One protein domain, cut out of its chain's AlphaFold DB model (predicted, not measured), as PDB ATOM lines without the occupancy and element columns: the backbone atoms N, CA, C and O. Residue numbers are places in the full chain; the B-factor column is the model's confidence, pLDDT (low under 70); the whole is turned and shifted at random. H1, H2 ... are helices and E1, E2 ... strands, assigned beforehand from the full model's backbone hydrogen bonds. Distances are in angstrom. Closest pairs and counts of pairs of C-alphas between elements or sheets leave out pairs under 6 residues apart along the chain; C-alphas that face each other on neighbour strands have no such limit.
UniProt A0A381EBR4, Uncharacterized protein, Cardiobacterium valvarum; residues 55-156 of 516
ATOM      1  N   PRO A  55     149.489 211.314 170.486       81.69
ATOM      2  CA  PRO A  55     150.872 211.757 170.639       81.69
ATOM      3  C   PRO A  55     151.870 210.745 170.058       81.69
ATOM      4  O   PRO A  55     151.584 209.552 169.949       81.69
ATOM      5  N   ALA A  56     153.075 211.223 169.732       82.81
ATOM      6  CA  ALA A  56     154.208 210.344 169.451       82.81
ATOM      7  C   ALA A  56     154.573 209.530 170.699       82.81
ATOM      8  O   ALA A  56     154.436 210.004 171.828       82.81
ATOM      9  N   GLY A  57     155.090 208.322 170.493       81.94
ATOM     10  CA  GLY A  57     155.500 207.435 171.572       81.94
ATOM     11  C   GLY A  57     154.827 206.071 171.519       81.94
ATOM     12  O   GLY A  57     154.314 205.627 170.494       81.94
ATOM     13  N   ARG A  58     154.909 205.347 172.636       75.62
ATOM     14  CA  ARG A  58     154.352 203.999 172.763       75.62
ATOM     15  C   ARG A  58     152.869 204.089 173.118       75.62
ATOM     16  O   ARG A  58     152.520 204.591 174.179       75.62
ATOM     17  N   CYS A  59     152.022 203.548 172.253       74.25
ATOM     18  CA  CYS A  59     150.576 203.502 172.426       74.25
ATOM     19  C   CYS A  59     150.099 202.061 172.618       74.25
ATOM     20  O   CYS A  59     150.663 201.120 172.049       74.25
ATOM     21  N   THR A  60     149.052 201.901 173.421       75.94
ATOM     22  CA  THR A  60     148.473 200.603 173.768       75.94
ATOM     23  C   THR A  60     147.285 200.292 172.874       75.94
ATOM     24  O   THR A  60     146.205 200.849 173.055       75.94
ATOM     25  N   ILE A  61     147.467 199.348 171.959       76.38
ATOM     26  CA  ILE A  61     146.408 198.859 171.085       76.38
ATOM     27  C   ILE A  61     145.695 197.702 171.776       76.38
ATOM     28  O   ILE A  61     146.338 196.738 172.188       76.38
ATOM     29  N   VAL A  62     144.372 197.776 171.852       78.50
ATOM     30  CA  VAL A  62     143.526 196.661 172.283       78.50
ATOM     31  C   VAL A  62     142.771 196.132 171.075       78.50
ATOM     32  O   VAL A  62     142.118 196.911 170.375       78.50
ATOM     33  N   SER A  63     142.855 194.824 170.842       78.00
ATOM     34  CA  SER A  63     142.108 194.123 169.801       78.00
ATOM     35  C   SER A  63     141.187 193.064 170.398       78.00
ATOM     36  O   SER A  63     141.558 192.382 171.349       78.00
ATOM     37  N   LEU A  64     139.982 192.927 169.839       78.88
ATOM     38  CA  LEU A  64     139.120 191.764 170.043       78.88
ATOM     39  C   LEU A  64     139.030 191.011 168.720       78.88
ATOM     40  O   LEU A  64     138.594 191.556 167.704       78.88
ATOM     41  N   GLU A  65     139.421 189.751 168.754       83.56
ATOM     42  CA  GLU A  65     139.493 188.871 167.600       83.56
ATOM     43  C   GLU A  65     138.528 187.707 167.774       83.56
ATOM     44  O   GLU A  65     138.315 187.222 168.883       83.56
ATOM     45  N   TYR A  66     137.966 187.246 166.663       82.94
ATOM     46  CA  TYR A  66     137.108 186.076 166.596       82.94
ATOM     47  C   TYR A  66     137.640 185.072 165.596       82.94
ATOM     48  O   TYR A  66     138.018 185.424 164.478       82.94
ATOM     49  N   SER A  67     137.655 183.814 166.012       84.75
ATOM     50  CA  SER A  67     138.163 182.709 165.215       84.75
ATOM     51  C   SER A  67     137.235 181.500 165.294       84.75
ATOM     52  O   SER A  67     136.741 181.162 166.371       84.75
ATOM     53  N   GLU A  68     137.034 180.825 164.165       85.25
ATOM     54  CA  GLU A  68     136.272 179.576 164.074       85.25
ATOM     55  C   GLU A  68     137.196 178.405 163.736       85.25
ATOM     56  O   GLU A  68     137.985 178.470 162.788       85.25
ATOM     57  N   TYR A  69     137.077 177.323 164.506       84.50
ATOM     58  CA  TYR A  69     137.883 176.115 164.369       84.50
ATOM     59  C   TYR A  69     137.003 174.885 164.145       84.50
ATOM     60  O   TYR A  69     135.954 174.722 164.774       84.50
ATOM     61  N   ASP A  70     137.480 173.980 163.295       79.94
ATOM     62  CA  ASP A  70     136.867 172.681 162.991       79.94
ATOM     63  C   ASP A  70     137.387 171.532 163.882       79.94
ATOM     64  O   ASP A  70     137.038 170.372 163.670       79.94
ATOM     65  N   GLY A  71     138.210 171.858 164.888       68.25
ATOM     66  CA  GLY A  71     138.601 170.964 165.979       68.25
ATOM     67  C   GLY A  71     139.985 170.312 165.881       68.25
ATOM     68  O   GLY A  71     140.446 169.815 166.903       68.25
ATOM     69  N   TYR A  72     140.676 170.333 164.729       60.28
ATOM     70  CA  TYR A  72     141.927 169.557 164.561       60.28
ATOM     71  C   TYR A  72     143.137 170.304 163.986       60.28
ATOM     72  O   TYR A  72     144.267 169.893 164.235       60.28
ATOM     73  N   SER A  73     142.957 171.384 163.223       60.53
ATOM     74  CA  SER A  73     144.052 171.931 162.400       60.53
ATOM     75  C   SER A  73     144.925 172.997 163.079       60.53
ATOM     76  O   SER A  73     145.897 173.456 162.481       60.53
ATOM     77  N   GLY A  74     144.594 173.440 164.300       68.94
ATOM     78  CA  GLY A  74     145.284 174.545 164.993       68.94
ATOM     79  C   GLY A  74     145.202 175.909 164.279       68.94
ATOM     80  O   GLY A  74     145.549 176.931 164.866       68.94
ATOM     81  N   LYS A  75     144.700 175.949 163.038       78.25
ATOM     82  CA  LYS A  75     144.469 177.144 162.228       78.25
ATOM     83  C   LYS A  75     142.964 177.361 162.074       78.25
ATOM     84  O   LYS A  75     142.255 176.422 161.722       78.25
ATOM     85  N   PRO A  76     142.458 178.574 162.323       82.44
ATOM     86  CA  PRO A  76     141.049 178.850 162.116       82.44
ATOM     87  C   PRO A  76     140.733 178.916 160.618       82.44
ATOM     88  O   PRO A  76     141.511 179.473 159.843       82.44
ATOM     89  N   TYR A  77     139.584 178.378 160.207       81.50
ATOM     90  CA  TYR A  77     139.111 178.526 158.822       81.50
ATOM     91  C   TYR A  77     138.460 179.895 158.586       81.50
ATOM     92  O   TYR A  77     138.375 180.360 157.451       81.50
ATOM     93  N   LEU A  78     138.025 180.555 159.662       79.38
ATOM     94  CA  LEU A  78     137.568 181.935 159.652       79.38
ATOM     95  C   LEU A  78     138.245 182.685 160.793       79.38
ATOM     96  O   LEU A  78     138.134 182.285 161.947       79.38
ATOM     97  N   HIS A  79     138.903 183.793 160.471       81.25
ATOM     98  CA  HIS A  79     139.475 184.712 161.447       81.25
ATOM     99  C   HIS A  79     139.036 186.137 161.110       81.25
ATOM    100  O   HIS A  79     139.093 186.549 159.949       81.25
ATOM    101  N   ARG A  80     138.563 186.879 162.111       77.19
ATOM    102  CA  ARG A  80     138.097 188.260 161.968       77.19
ATOM    103  C   ARG A  80     138.559 189.090 163.154       77.19
ATOM    104  O   ARG A  80     138.321 188.725 164.302       77.19
ATOM    105  N   ILE A  81     139.132 190.251 162.871       75.25
ATOM    106  CA  ILE A  81     139.334 191.291 163.877       75.25
ATOM    107  C   ILE A  81     137.995 192.018 164.029       75.25
ATOM    108  O   ILE A  81     137.514 192.630 163.078       75.25
ATOM    109  N   ILE A  82     137.366 191.902 165.198       70.94
ATOM    110  CA  ILE A  82     136.064 192.528 165.490       70.94
ATOM    111  C   ILE A  82     136.260 193.967 165.963       70.94
ATOM    112  O   ILE A  82     135.440 194.842 165.698       70.94
ATOM    113  N   PHE A  83     137.353 194.217 166.674       71.88
ATOM    114  CA  PHE A  83     137.651 195.511 167.254       71.88
ATOM    115  C   PHE A  83     139.151 195.715 167.293       71.88
ATOM    116  O   PHE A  83     139.883 194.818 167.695       71.88
ATOM    117  N   THR A  84     139.573 196.927 166.957       71.69
ATOM    118  CA  THR A  84     140.904 197.430 167.274       71.69
ATOM    119  C   THR A  84     140.752 198.883 167.688       71.69
ATOM    120  O   THR A  84     140.251 199.699 166.912       71.69
ATOM    121  N   LYS A  85     141.206 199.234 168.892       72.38
ATOM    122  CA  LYS A  85     141.345 200.633 169.313       72.38
ATOM    123  C   LYS A  85     142.770 200.897 169.752       72.38
ATOM    124  O   LYS A  85     143.366 200.108 170.475       72.38
ATOM    125  N   GLN A  86     143.305 202.016 169.279       65.81
ATOM    126  CA  GLN A  86     144.717 202.341 169.427       65.81
ATOM    127  C   GLN A  86     145.060 202.983 170.769       65.81
ATOM    128  O   GLN A  86     146.197 202.825 171.196       65.81
ATOM    129  N   ILE A  87     144.126 203.721 171.388       65.19
ATOM    130  CA  ILE A  87     144.303 204.407 172.678       65.19
ATOM    131  C   ILE A  87     142.947 204.559 173.380       65.19
ATOM    132  O   ILE A  87     141.940 204.877 172.742       65.19
ATOM    133  N   PHE A  88     142.940 204.359 174.698       66.06
ATOM    134  CA  PHE A  88     141.864 204.770 175.600       66.06
ATOM    135  C   PHE A  88     142.355 205.916 176.479       66.06
ATOM    136  O   PHE A  88     143.529 205.951 176.836       66.06
ATOM    137  N   THR A  89     141.457 206.837 176.813       59.03
ATOM    138  CA  THR A  89     141.748 207.989 177.676       59.03
ATOM    139  C   THR A  89     142.027 207.575 179.120       59.03
ATOM    140  O   THR A  89     142.809 208.229 179.800       59.03
ATOM    141  N   ASP A  90     141.413 206.477 179.569       66.69
ATOM    142  CA  ASP A  90     141.515 205.927 180.918       66.69
ATOM    143  C   ASP A  90     140.970 204.479 180.964       66.69
ATOM    144  O   ASP A  90     140.323 204.002 180.019       66.69
ATOM    145  N   ASP A  91     141.228 203.776 182.069       68.38
ATOM    146  CA  ASP A  91     140.830 202.376 182.263       68.38
ATOM    147  C   ASP A  91     139.314 202.178 182.352       68.38
ATOM    148  O   ASP A  91     138.794 201.192 181.826       68.38
ATOM    149  N   ALA A  92     138.579 203.124 182.941       71.06
ATOM    150  CA  ALA A  92     137.125 203.032 183.044       71.06
ATOM    151  C   ALA A  92     136.467 203.132 181.657       71.06
ATOM    152  O   ALA A  92     135.574 202.351 181.315       71.06
ATOM    153  N   THR A  93     136.965 204.035 180.814       68.31
ATOM    154  CA  THR A  93     136.572 204.191 179.412       68.31
ATOM    155  C   THR A  93     136.929 202.949 178.601       68.31
ATOM    156  O   THR A  93     136.134 202.489 177.776       68.31
ATOM    157  N   ARG A  94     138.095 202.350 178.865       71.06
ATOM    158  CA  ARG A  94     138.508 201.083 178.255       71.06
ATOM    159  C   ARG A  94     137.546 199.944 178.573       71.06
ATOM    160  O   ARG A  94     137.060 199.299 177.647       71.06
ATOM    161  N   ILE A  95     137.202 199.748 179.845       71.56
ATOM    162  CA  ILE A  95     136.246 198.719 180.279       71.56
ATOM    163  C   ILE A  95     134.858 198.966 179.672       71.56
ATOM    164  O   ILE A  95     134.233 198.032 179.165       71.56
ATOM    165  N   ARG A  96     134.383 200.218 179.661       72.12
ATOM    166  CA  ARG A  96     133.072 200.581 179.099       72.12
ATOM    167  C   ARG A  96     132.959 200.238 177.612       72.12
ATOM    168  O   ARG A  96     131.968 199.640 177.203       72.12
ATOM    169  N   VAL A  97     133.973 200.573 176.813       71.31
ATOM    170  CA  VAL A  97     133.993 200.250 175.374       71.31
ATOM    171  C   VAL A  97     134.099 198.744 175.147       71.31
ATOM    172  O   VAL A  97     133.424 198.218 174.270       71.31
ATOM    173  N   LEU A  98     134.898 198.027 175.945       71.56
ATOM    174  CA  LEU A  98     134.973 196.565 175.852       71.56
ATOM    175  C   LEU A  98     133.613 195.908 176.119       71.56
ATOM    176  O   LEU A  98     133.235 194.984 175.405       71.56
ATOM    177  N   LYS A  99     132.843 196.432 177.078       70.06
ATOM    178  CA  LYS A  99     131.461 195.997 177.334       70.06
ATOM    179  C   LYS A  99     130.519 196.309 176.164       70.06
ATOM    180  O   LYS A  99     129.613 195.526 175.909       70.06
ATOM    181  N   SER A 100     130.734 197.400 175.418       66.06
ATOM    182  CA  SER A 100     129.854 197.783 174.301       66.06
ATOM    183  C   SER A 100     130.125 197.051 172.981       66.06
ATOM    184  O   SER A 100     129.265 197.053 172.107       66.06
ATOM    185  N   ILE A 101     131.317 196.478 172.789       66.06
ATOM    186  CA  ILE A 101     131.711 195.813 171.528       66.06
ATOM    187  C   ILE A 101     131.422 194.310 171.508       66.06
ATOM    188  O   ILE A 101     131.529 193.687 170.452       66.06
ATOM    189  N   ILE A 102     131.089 193.715 172.656       63.62
ATOM    190  CA  ILE A 102     130.681 192.311 172.738       63.62
ATOM    191  C   ILE A 102     129.304 192.210 172.062       63.62
ATOM    192  O   ILE A 102     128.340 192.781 172.571       63.62
ATOM    193  N   PRO A 103     129.180 191.558 170.891       52.22
ATOM    194  CA  PRO A 103     127.962 191.651 170.091       52.22
ATOM    195  C   PRO A 103     126.741 191.087 170.830       52.22
ATOM    196  O   PRO A 103     126.813 189.977 171.355       52.22
ATOM    197  N   ASN A 104     125.586 191.758 170.739       47.62
ATOM    198  CA  ASN A 104     124.298 191.272 171.274       47.62
ATOM    199  C   ASN A 104     123.888 189.881 170.749       47.62
ATOM    200  O   ASN A 104     123.151 189.159 171.401       47.62
ATOM    201  N   LYS A 105     124.387 189.453 169.585       43.16
ATOM    202  CA  LYS A 105     124.179 188.090 169.050       43.16
ATOM    203  C   LYS A 105     124.841 186.995 169.906       43.16
ATOM    204  O   LYS A 105     124.480 185.822 169.817       43.16
ATOM    205  N   HIS A 106     125.865 187.360 170.669       52.66
ATOM    206  CA  HIS A 106     126.661 186.451 171.485       52.66
ATOM    207  C   HIS A 106     126.679 186.860 172.955       52.66
ATOM    208  O   HIS A 106     127.402 186.214 173.712       52.66
ATOM    209  N   SER A 107     125.892 187.867 173.362       56.88
ATOM    210  CA  SER A 107     125.761 188.290 174.761       56.88
ATOM    211  C   SER A 107     125.490 187.081 175.636       56.88
ATOM    212  O   SER A 107     126.294 186.790 176.506       56.88
ATOM    213  N   ASP A 108     124.513 186.254 175.254       57.84
ATOM    214  CA  ASP A 108     124.098 185.065 176.004       57.84
ATOM    215  C   ASP A 108     125.235 184.049 176.214       57.84
ATOM    216  O   ASP A 108     125.211 183.247 177.146       57.84
ATOM    217  N   LYS A 109     126.251 184.071 175.342       61.53
ATOM    218  CA  LYS A 109     127.455 183.236 175.445       61.53
ATOM    219  C   LYS A 109     128.595 183.974 176.159       61.53
ATOM    220  O   LYS A 109     129.408 183.345 176.830       61.53
ATOM    221  N   MET A 110     128.663 185.297 176.055       65.62
ATOM    222  CA  MET A 110     129.699 186.164 176.626       65.62
ATOM    223  C   MET A 110     129.241 186.917 177.892       65.62
ATOM    224  O   MET A 110     129.892 187.885 178.266       65.62
ATOM    225  N   ASN A 111     128.178 186.462 178.568       62.00
ATOM    226  CA  ASN A 111     127.513 187.150 179.689       62.00
ATOM    227  C   ASN A 111     128.449 187.590 180.833       62.00
ATOM    228  O   ASN A 111     128.188 188.602 181.474       62.00
ATOM    229  N   ASP A 112     129.558 186.876 181.047       67.44
ATOM    230  CA  ASP A 112     130.526 187.164 182.118       67.44
ATOM    231  C   ASP A 112     131.806 187.843 181.600       67.44
ATOM    232  O   ASP A 112     132.863 187.747 182.223       67.44
ATOM    233  N   TRP A 113     131.773 188.427 180.400       67.56
ATOM    234  CA  TRP A 113     132.919 189.090 179.781       67.56
ATOM    235  C   TRP A 113     132.705 190.608 179.644       67.56
ATOM    236  O   TRP A 113     131.620 191.034 179.258       67.56
ATOM    237  N   PRO A 114     133.740 191.435 179.892       64.69
ATOM    238  CA  PRO A 114     135.040 191.066 180.461       64.69
ATOM    239  C   PRO A 114     134.912 190.651 181.942       64.69
ATOM    240  O   PRO A 114     134.318 191.377 182.729       64.69
ATOM    241  N   HIS A 115     135.471 189.495 182.325       67.31
ATOM    242  CA  HIS A 115     135.568 189.091 183.739       67.31
ATOM    243  C   HIS A 115     136.700 189.861 184.439       67.31
ATOM    244  O   HIS A 115     137.587 190.379 183.761       67.31
ATOM    245  N   GLU A 116     136.755 189.846 185.771       68.00
ATOM    246  CA  GLU A 116     137.712 190.605 186.604       68.00
ATOM    247  C   GLU A 116     139.183 190.528 186.129       68.00
ATOM    248  O   GLU A 116     139.887 191.538 186.071       68.00
ATOM    249  N   ALA A 117     139.653 189.359 185.672       65.69
ATOM    250  CA  ALA A 117     141.014 189.215 185.141       65.69
ATOM    251  C   ALA A 117     141.257 189.977 183.816       65.69
ATOM    252  O   ALA A 117     142.368 190.428 183.560       65.69
ATOM    253  N   ILE A 118     140.232 190.184 182.988       66.88
ATOM    254  CA  ILE A 118     140.317 191.028 181.786       66.88
ATOM    255  C   ILE A 118     140.201 192.500 182.169       66.88
ATOM    256  O   ILE A 118     140.885 193.323 181.572       66.88
ATOM    257  N   GLU A 119     139.388 192.837 183.172       67.06
ATOM    258  CA  GLU A 119     139.344 194.200 183.715       67.06
ATOM    259  C   GLU A 119     140.698 194.610 184.324       67.06
ATOM    260  O   GLU A 119     141.046 195.785 184.292       67.06
ATOM    261  N   SER A 120     141.493 193.644 184.800       70.62
ATOM    262  CA  SER A 120     142.831 193.884 185.362       70.62
ATOM    263  C   SER A 120     143.957 193.865 184.316       70.62
ATOM    264  O   SER A 120     144.832 194.726 184.330       70.62
ATOM    265  N   TRP A 121     143.961 192.886 183.402       68.88
ATOM    266  CA  TRP A 121     145.091 192.631 182.488       68.88
ATOM    267  C   TRP A 121     144.803 192.950 181.019       68.88
ATOM    268  O   TRP A 121     145.696 192.817 180.179       68.88
ATOM    269  N   PHE A 122     143.562 193.326 180.691       69.31
ATOM    270  CA  PHE A 122     143.084 193.697 179.349       69.31
ATOM    271  C   PHE A 122     143.507 192.731 178.238       69.31
ATOM    272  O   PHE A 122     143.709 193.104 177.083       69.31
ATOM    273  N   SER A 123     143.609 191.460 178.610       73.69
ATOM    274  CA  SER A 123     143.927 190.333 177.752       73.69
ATOM    275  C   SER A 123     143.184 189.101 178.258       73.69
ATOM    276  O   SER A 123     142.943 188.954 179.457       73.69
ATOM    277  N   GLY A 124     142.765 188.227 177.347       76.12
ATOM    278  CA  GLY A 124     142.039 187.017 177.717       76.12
ATOM    279  C   GLY A 124     141.481 186.266 176.520       76.12
ATOM    280  O   GLY A 124     141.397 186.795 175.414       76.12
ATOM    281  N   THR A 125     141.059 185.024 176.749       79.75
ATOM    282  CA  THR A 125     140.487 184.166 175.706       79.75
ATOM    283  C   THR A 125     139.231 183.462 176.213       79.75
ATOM    284  O   THR A 125     139.253 182.847 177.278       79.75
ATOM    285  N   LYS A 126     138.130 183.531 175.457       79.88
ATOM    286  CA  LYS A 126     136.887 182.788 175.713       79.88
ATOM    287  C   LYS A 126     136.688 181.782 174.590       79.88
ATOM    288  O   LYS A 126     136.760 182.149 173.419       79.88
ATOM    289  N   SER A 127     136.413 180.528 174.936       78.69
ATOM    290  CA  SER A 127     136.108 179.482 173.959       78.69
ATOM    291  C   SER A 127     134.711 178.906 174.173       78.69
ATOM    292  O   SER A 127     134.241 178.800 175.306       78.69
ATOM    293  N   PHE A 128     134.049 178.522 173.081       78.88
ATOM    294  CA  PHE A 128     132.732 177.884 173.108       78.88
ATOM    295  C   PHE A 128     132.694 176.713 172.139       78.88
ATOM    296  O   PHE A 128     133.110 176.856 170.990       78.88
ATOM    297  N   ARG A 129     132.153 175.567 172.565       76.06
ATOM    298  CA  ARG A 129     131.941 174.431 171.659       76.06
ATOM    299  C   ARG A 129     130.830 174.744 170.658       76.06
ATOM    300  O   ARG A 129     129.806 175.322 171.020       76.06
ATOM    301  N   SER A 130     131.036 174.320 169.418       69.25
ATOM    302  CA  SER A 130     130.047 174.353 168.345       69.25
ATOM    303  C   SER A 130     129.843 172.958 167.778       69.25
ATOM    304  O   SER A 130     130.799 172.194 167.634       69.25
ATOM    305  N   TRP A 131     128.597 172.627 167.456       63.84
ATOM    306  CA  TRP A 131     128.252 171.421 166.716       63.84
ATOM    307  C   TRP A 131     127.900 171.829 165.291       63.84
ATOM    308  O   TRP A 131     126.838 172.395 165.042       63.84
ATOM    309  N   PHE A 132     128.818 171.572 164.363       61.84
ATOM    310  CA  PHE A 132     128.536 171.692 162.938       61.84
ATOM    311  C   PHE A 132     127.834 170.411 162.464       61.84
ATOM    312  O   PHE A 132     128.064 169.357 163.060       61.84
ATOM    313  N   PRO A 133     127.036 170.451 161.376       52.53
ATOM    314  CA  PRO A 133     126.226 169.313 160.923       52.53
ATOM    315  C   PRO A 133     126.982 167.984 160.782       52.53
ATOM    316  O   PRO A 133     126.372 166.934 160.922       52.53
ATOM    317  N   ASN A 134     128.304 168.025 160.558       54.88
ATOM    318  CA  ASN A 134     129.130 166.835 160.358       54.88
ATOM    319  C   ASN A 134     130.363 166.718 161.286       54.88
ATOM    320  O   ASN A 134     131.074 165.723 161.159       54.88
ATOM    321  N   ARG A 135     130.675 167.694 162.169       67.06
ATOM    322  CA  ARG A 135     131.884 167.689 163.044       67.06
ATOM    323  C   ARG A 135     131.759 168.578 164.296       67.06
ATOM    324  O   ARG A 135     131.073 169.599 164.284       67.06
ATOM    325  N   SER A 136     132.506 168.229 165.346       73.69
ATOM    326  CA  SER A 136     132.715 169.049 166.551       73.69
ATOM    327  C   SER A 136     133.732 170.160 166.279       73.69
ATOM    328  O   SER A 136     134.846 169.863 165.862       73.69
ATOM    329  N   GLY A 137     133.400 171.418 166.565       78.69
ATOM    330  CA  GLY A 137     134.344 172.535 166.479       78.69
ATOM    331  C   GLY A 137     134.235 173.486 167.667       78.69
ATOM    332  O   GLY A 137     133.540 173.206 168.649       78.69
ATOM    333  N   TYR A 138     134.932 174.617 167.601       80.88
ATOM    334  CA  TYR A 138     134.840 175.650 168.630       80.88
ATOM    335  C   TYR A 138     135.047 177.055 168.066       80.88
ATOM    336  O   TYR A 138     135.717 177.258 167.055       80.88
ATOM    337  N   TYR A 139     134.462 178.023 168.758       82.50
ATOM    338  CA  TYR A 139     134.661 179.448 168.537       82.50
ATOM    339  C   TYR A 139     135.617 179.991 169.588       82.50
ATOM    340  O   TYR A 139     135.554 179.572 170.746       82.50
ATOM    341  N   LEU A 140     136.465 180.934 169.196       83.69
ATOM    342  CA  LEU A 140     137.414 181.600 170.074       83.69
ATOM    343  C   LEU A 140     137.234 183.114 169.971       83.69
ATOM    344  O   LEU A 140     137.290 183.657 168.870       83.69
ATOM    345  N   TYR A 141     137.066 183.778 171.112       80.88
ATOM    346  CA  TYR A 141     137.217 185.223 171.240       80.88
ATOM    347  C   TYR A 141     138.505 185.516 171.993       80.88
ATOM    348  O   TYR A 141     138.661 185.065 173.128       80.88
ATOM    349  N   THR A 142     139.407 186.277 171.383       83.69
ATOM    350  CA  THR A 142     140.684 186.659 171.991       83.69
ATOM    351  C   THR A 142     140.741 188.165 172.131       83.69
ATOM    352  O   THR A 142     140.683 188.883 171.138       83.69
ATOM    353  N   LEU A 143     140.860 188.636 173.368       81.56
ATOM    354  CA  LEU A 143     141.221 190.010 173.662       81.56
ATOM    355  C   LEU A 143     142.741 190.085 173.811       81.56
ATOM    356  O   LEU A 143     143.316 189.429 174.683       81.56
ATOM    357  N   GLY A 144     143.379 190.868 172.953       78.81
ATOM    358  CA  GLY A 144     144.815 191.094 172.957       78.81
ATOM    359  C   GLY A 144     145.143 192.543 173.277       78.81
ATOM    360  O   GLY A 144     144.461 193.465 172.831       78.81
ATOM    361  N   GLN A 145     146.236 192.743 174.008       80.19
ATOM    362  CA  GLN A 145     146.872 194.043 174.138       80.19
ATOM    363  C   GLN A 145     148.235 193.988 173.453       80.19
ATOM    364  O   GLN A 145     149.057 193.120 173.740       80.19
ATOM    365  N   SER A 146     148.494 194.936 172.561       75.06
ATOM    366  CA  SER A 146     149.806 195.123 171.952       75.06
ATOM    367  C   SER A 146     150.276 196.559 172.136       75.06
ATOM    368  O   SER A 146     149.503 197.471 172.426       75.06
ATOM    369  N   SER A 147     151.582 196.767 172.026       75.50
ATOM    370  CA  SER A 147     152.165 198.103 172.024       75.50
ATOM    371  C   SER A 147     152.617 198.450 170.619       75.50
ATOM    372  O   SER A 147     153.338 197.667 170.004       75.50
ATOM    373  N   LYS A 148     152.273 199.644 170.142       78.19
ATOM    374  CA  LYS A 148     152.814 200.190 168.898       78.19
ATOM    375  C   LYS A 148     153.493 201.515 169.182       78.19
ATOM    376  O   LYS A 148     152.931 202.363 169.866       78.19
ATOM    377  N   HIS A 149     154.717 201.669 168.693       81.75
ATOM    378  CA  HIS A 149     155.428 202.937 168.772       81.75
ATOM    379  C   HIS A 149     155.112 203.777 167.533       81.75
ATOM    380  O   HIS A 149     155.256 203.290 166.410       81.75
ATOM    381  N   PHE A 150     154.684 205.017 167.743       80.69
ATOM    382  CA  PHE A 150     154.447 205.990 166.687       80.69
ATOM    383  C   PHE A 150     155.539 207.066 166.723       80.69
ATOM    384  O   PHE A 150     155.715 207.704 167.763       80.69
ATOM    385  N   PRO A 151     156.277 207.273 165.618       84.19
ATOM    386  CA  PRO A 151     157.417 208.189 165.594       84.19
ATOM    387  C   PRO A 151     156.996 209.663 165.654       84.19
ATOM    388  O   PRO A 151     157.758 210.502 166.125       84.19
ATOM    389  N   THR A 152     155.783 209.985 165.201       87.44
ATOM    390  CA  THR A 152     155.224 211.340 165.191       87.44
ATOM    391  C   THR A 152     153.767 211.322 165.649       87.44
ATOM    392  O   THR A 152     153.098 210.296 165.486       87.44
ATOM    393  N   PRO A 153     153.251 212.438 166.195       85.69
ATOM    394  CA  PRO A 153     151.832 212.560 166.491       85.69
ATOM    395  C   PRO A 153     150.999 212.466 165.208       85.69
ATOM    396  O   PRO A 153     151.461 212.861 164.136       85.69
ATOM    397  N   PHE A 154     149.770 211.969 165.312       84.69
ATOM    398  CA  PHE A 154     148.833 211.911 164.189       84.69
ATOM    399  C   PHE A 154     147.389 212.072 164.660       84.69
ATOM    400  O   PHE A 154     147.061 211.852 165.825       84.69
ATOM    401  N   THR A 155     146.514 212.454 163.740       86.00
ATOM    402  CA  THR A 155     145.087 212.635 164.007       86.00
ATOM    403  C   THR A 155     144.354 211.300 163.910       86.00
ATOM    404  O   THR A 155     144.522 210.571 162.930       86.00
ATOM    405  N   ALA A 156     143.540 210.961 164.912       83.00
ATOM    406  CA  ALA A 156     142.739 209.741 164.874       83.00
ATOM    407  C   ALA A 156     141.667 209.799 163.769       83.00
ATOM    408  O   ALA A 156     141.051 210.836 163.543       83.00
TER     409      ALA A 156
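Overview. This is residues 55 to 156 of the 516 residues of an uncharacterized protein of Cardiobacterium valvarum (UniProt A0A381EBR4). What does the printed part look like? It is a long, twisted sheet of two hairpins, E1 with E2 and E3 with E4, set side by side through E1 and E4, with three short helices, H1, H2 and H3, in a loose layer over one side. What is it made of? The 102 printed residues hold four named strands and three named helices in the order E1 E2 H1 H2 H3 E3 E4, the class is mixed, helices and strands, and the sheet's order is E2 E1 E4 E3, all antiparallel. How large is it? It is elongated, with spans of 51 by 26 by 21 A, and only just loose, close to compact, with a radius of gyration of the C-alphas of 15.7 A.

Along the chain. Where are the first strands? E1 is residues 57 to 69, 36.6 A long, from C-alpha 57 at (155.500, 207.435, 171.572). E2 is residues 78 to 85, 21.4 A long. Where are the helices? H1 is residues 91 to 101, 15.5 A long. H2 is residues 107 to 110 and H3 is residues 116 to 121. Where are the last strands? E3 is residues 124 to 132, 25.2 A long. E4 is residues 135 to 150, 44.6 A long, ending with C-alpha 150 at (154.447, 205.990, 166.687).

Arrangement. How do the strands pair? Inner strands E1 and E4 are antiparallel at 170 degrees, with N 61 and O 146 2.8 A apart. Edge strand E2 is antiparallel to E1 at 154 degrees, with N 80 and O 66 2.8 A apart, and edge strand E3 to E4 at 153 degrees, with N 126 and O 141 2.8 A apart. How does H1 sit? It is on the sheet at a height of 10.4 A, over E1 and only just over E2, on which 3 of its C-alphas fall. It runs only just along the strands, at 28 degrees to E1 on the local plane. What of H2 and H3? H2 only grazes the sheet with residues 109 to 110, and H3 with residues 117 to 121. H1 and H3 are close but not clearly touching, their closest C-alphas, of Ile 95 and Glu 119, being 6.5 A apart. Are the helix backbones in order? Every O i to N i+4 pair is within hydrogen-bond range in H1 and H3; H2 is too short for such a pair.

Size, cuts and confidence. How far does it reach? The two C-alphas farthest apart, of Asn 134 and Thr 152, are 51.8 A apart. Is it continuous? The printed part has no cut, and no link is long. Where is confidence low? The mean pLDDT of the printed part is 72.6, and 39 residues are under 70, among them residues 100 to 119 and 130 to 135.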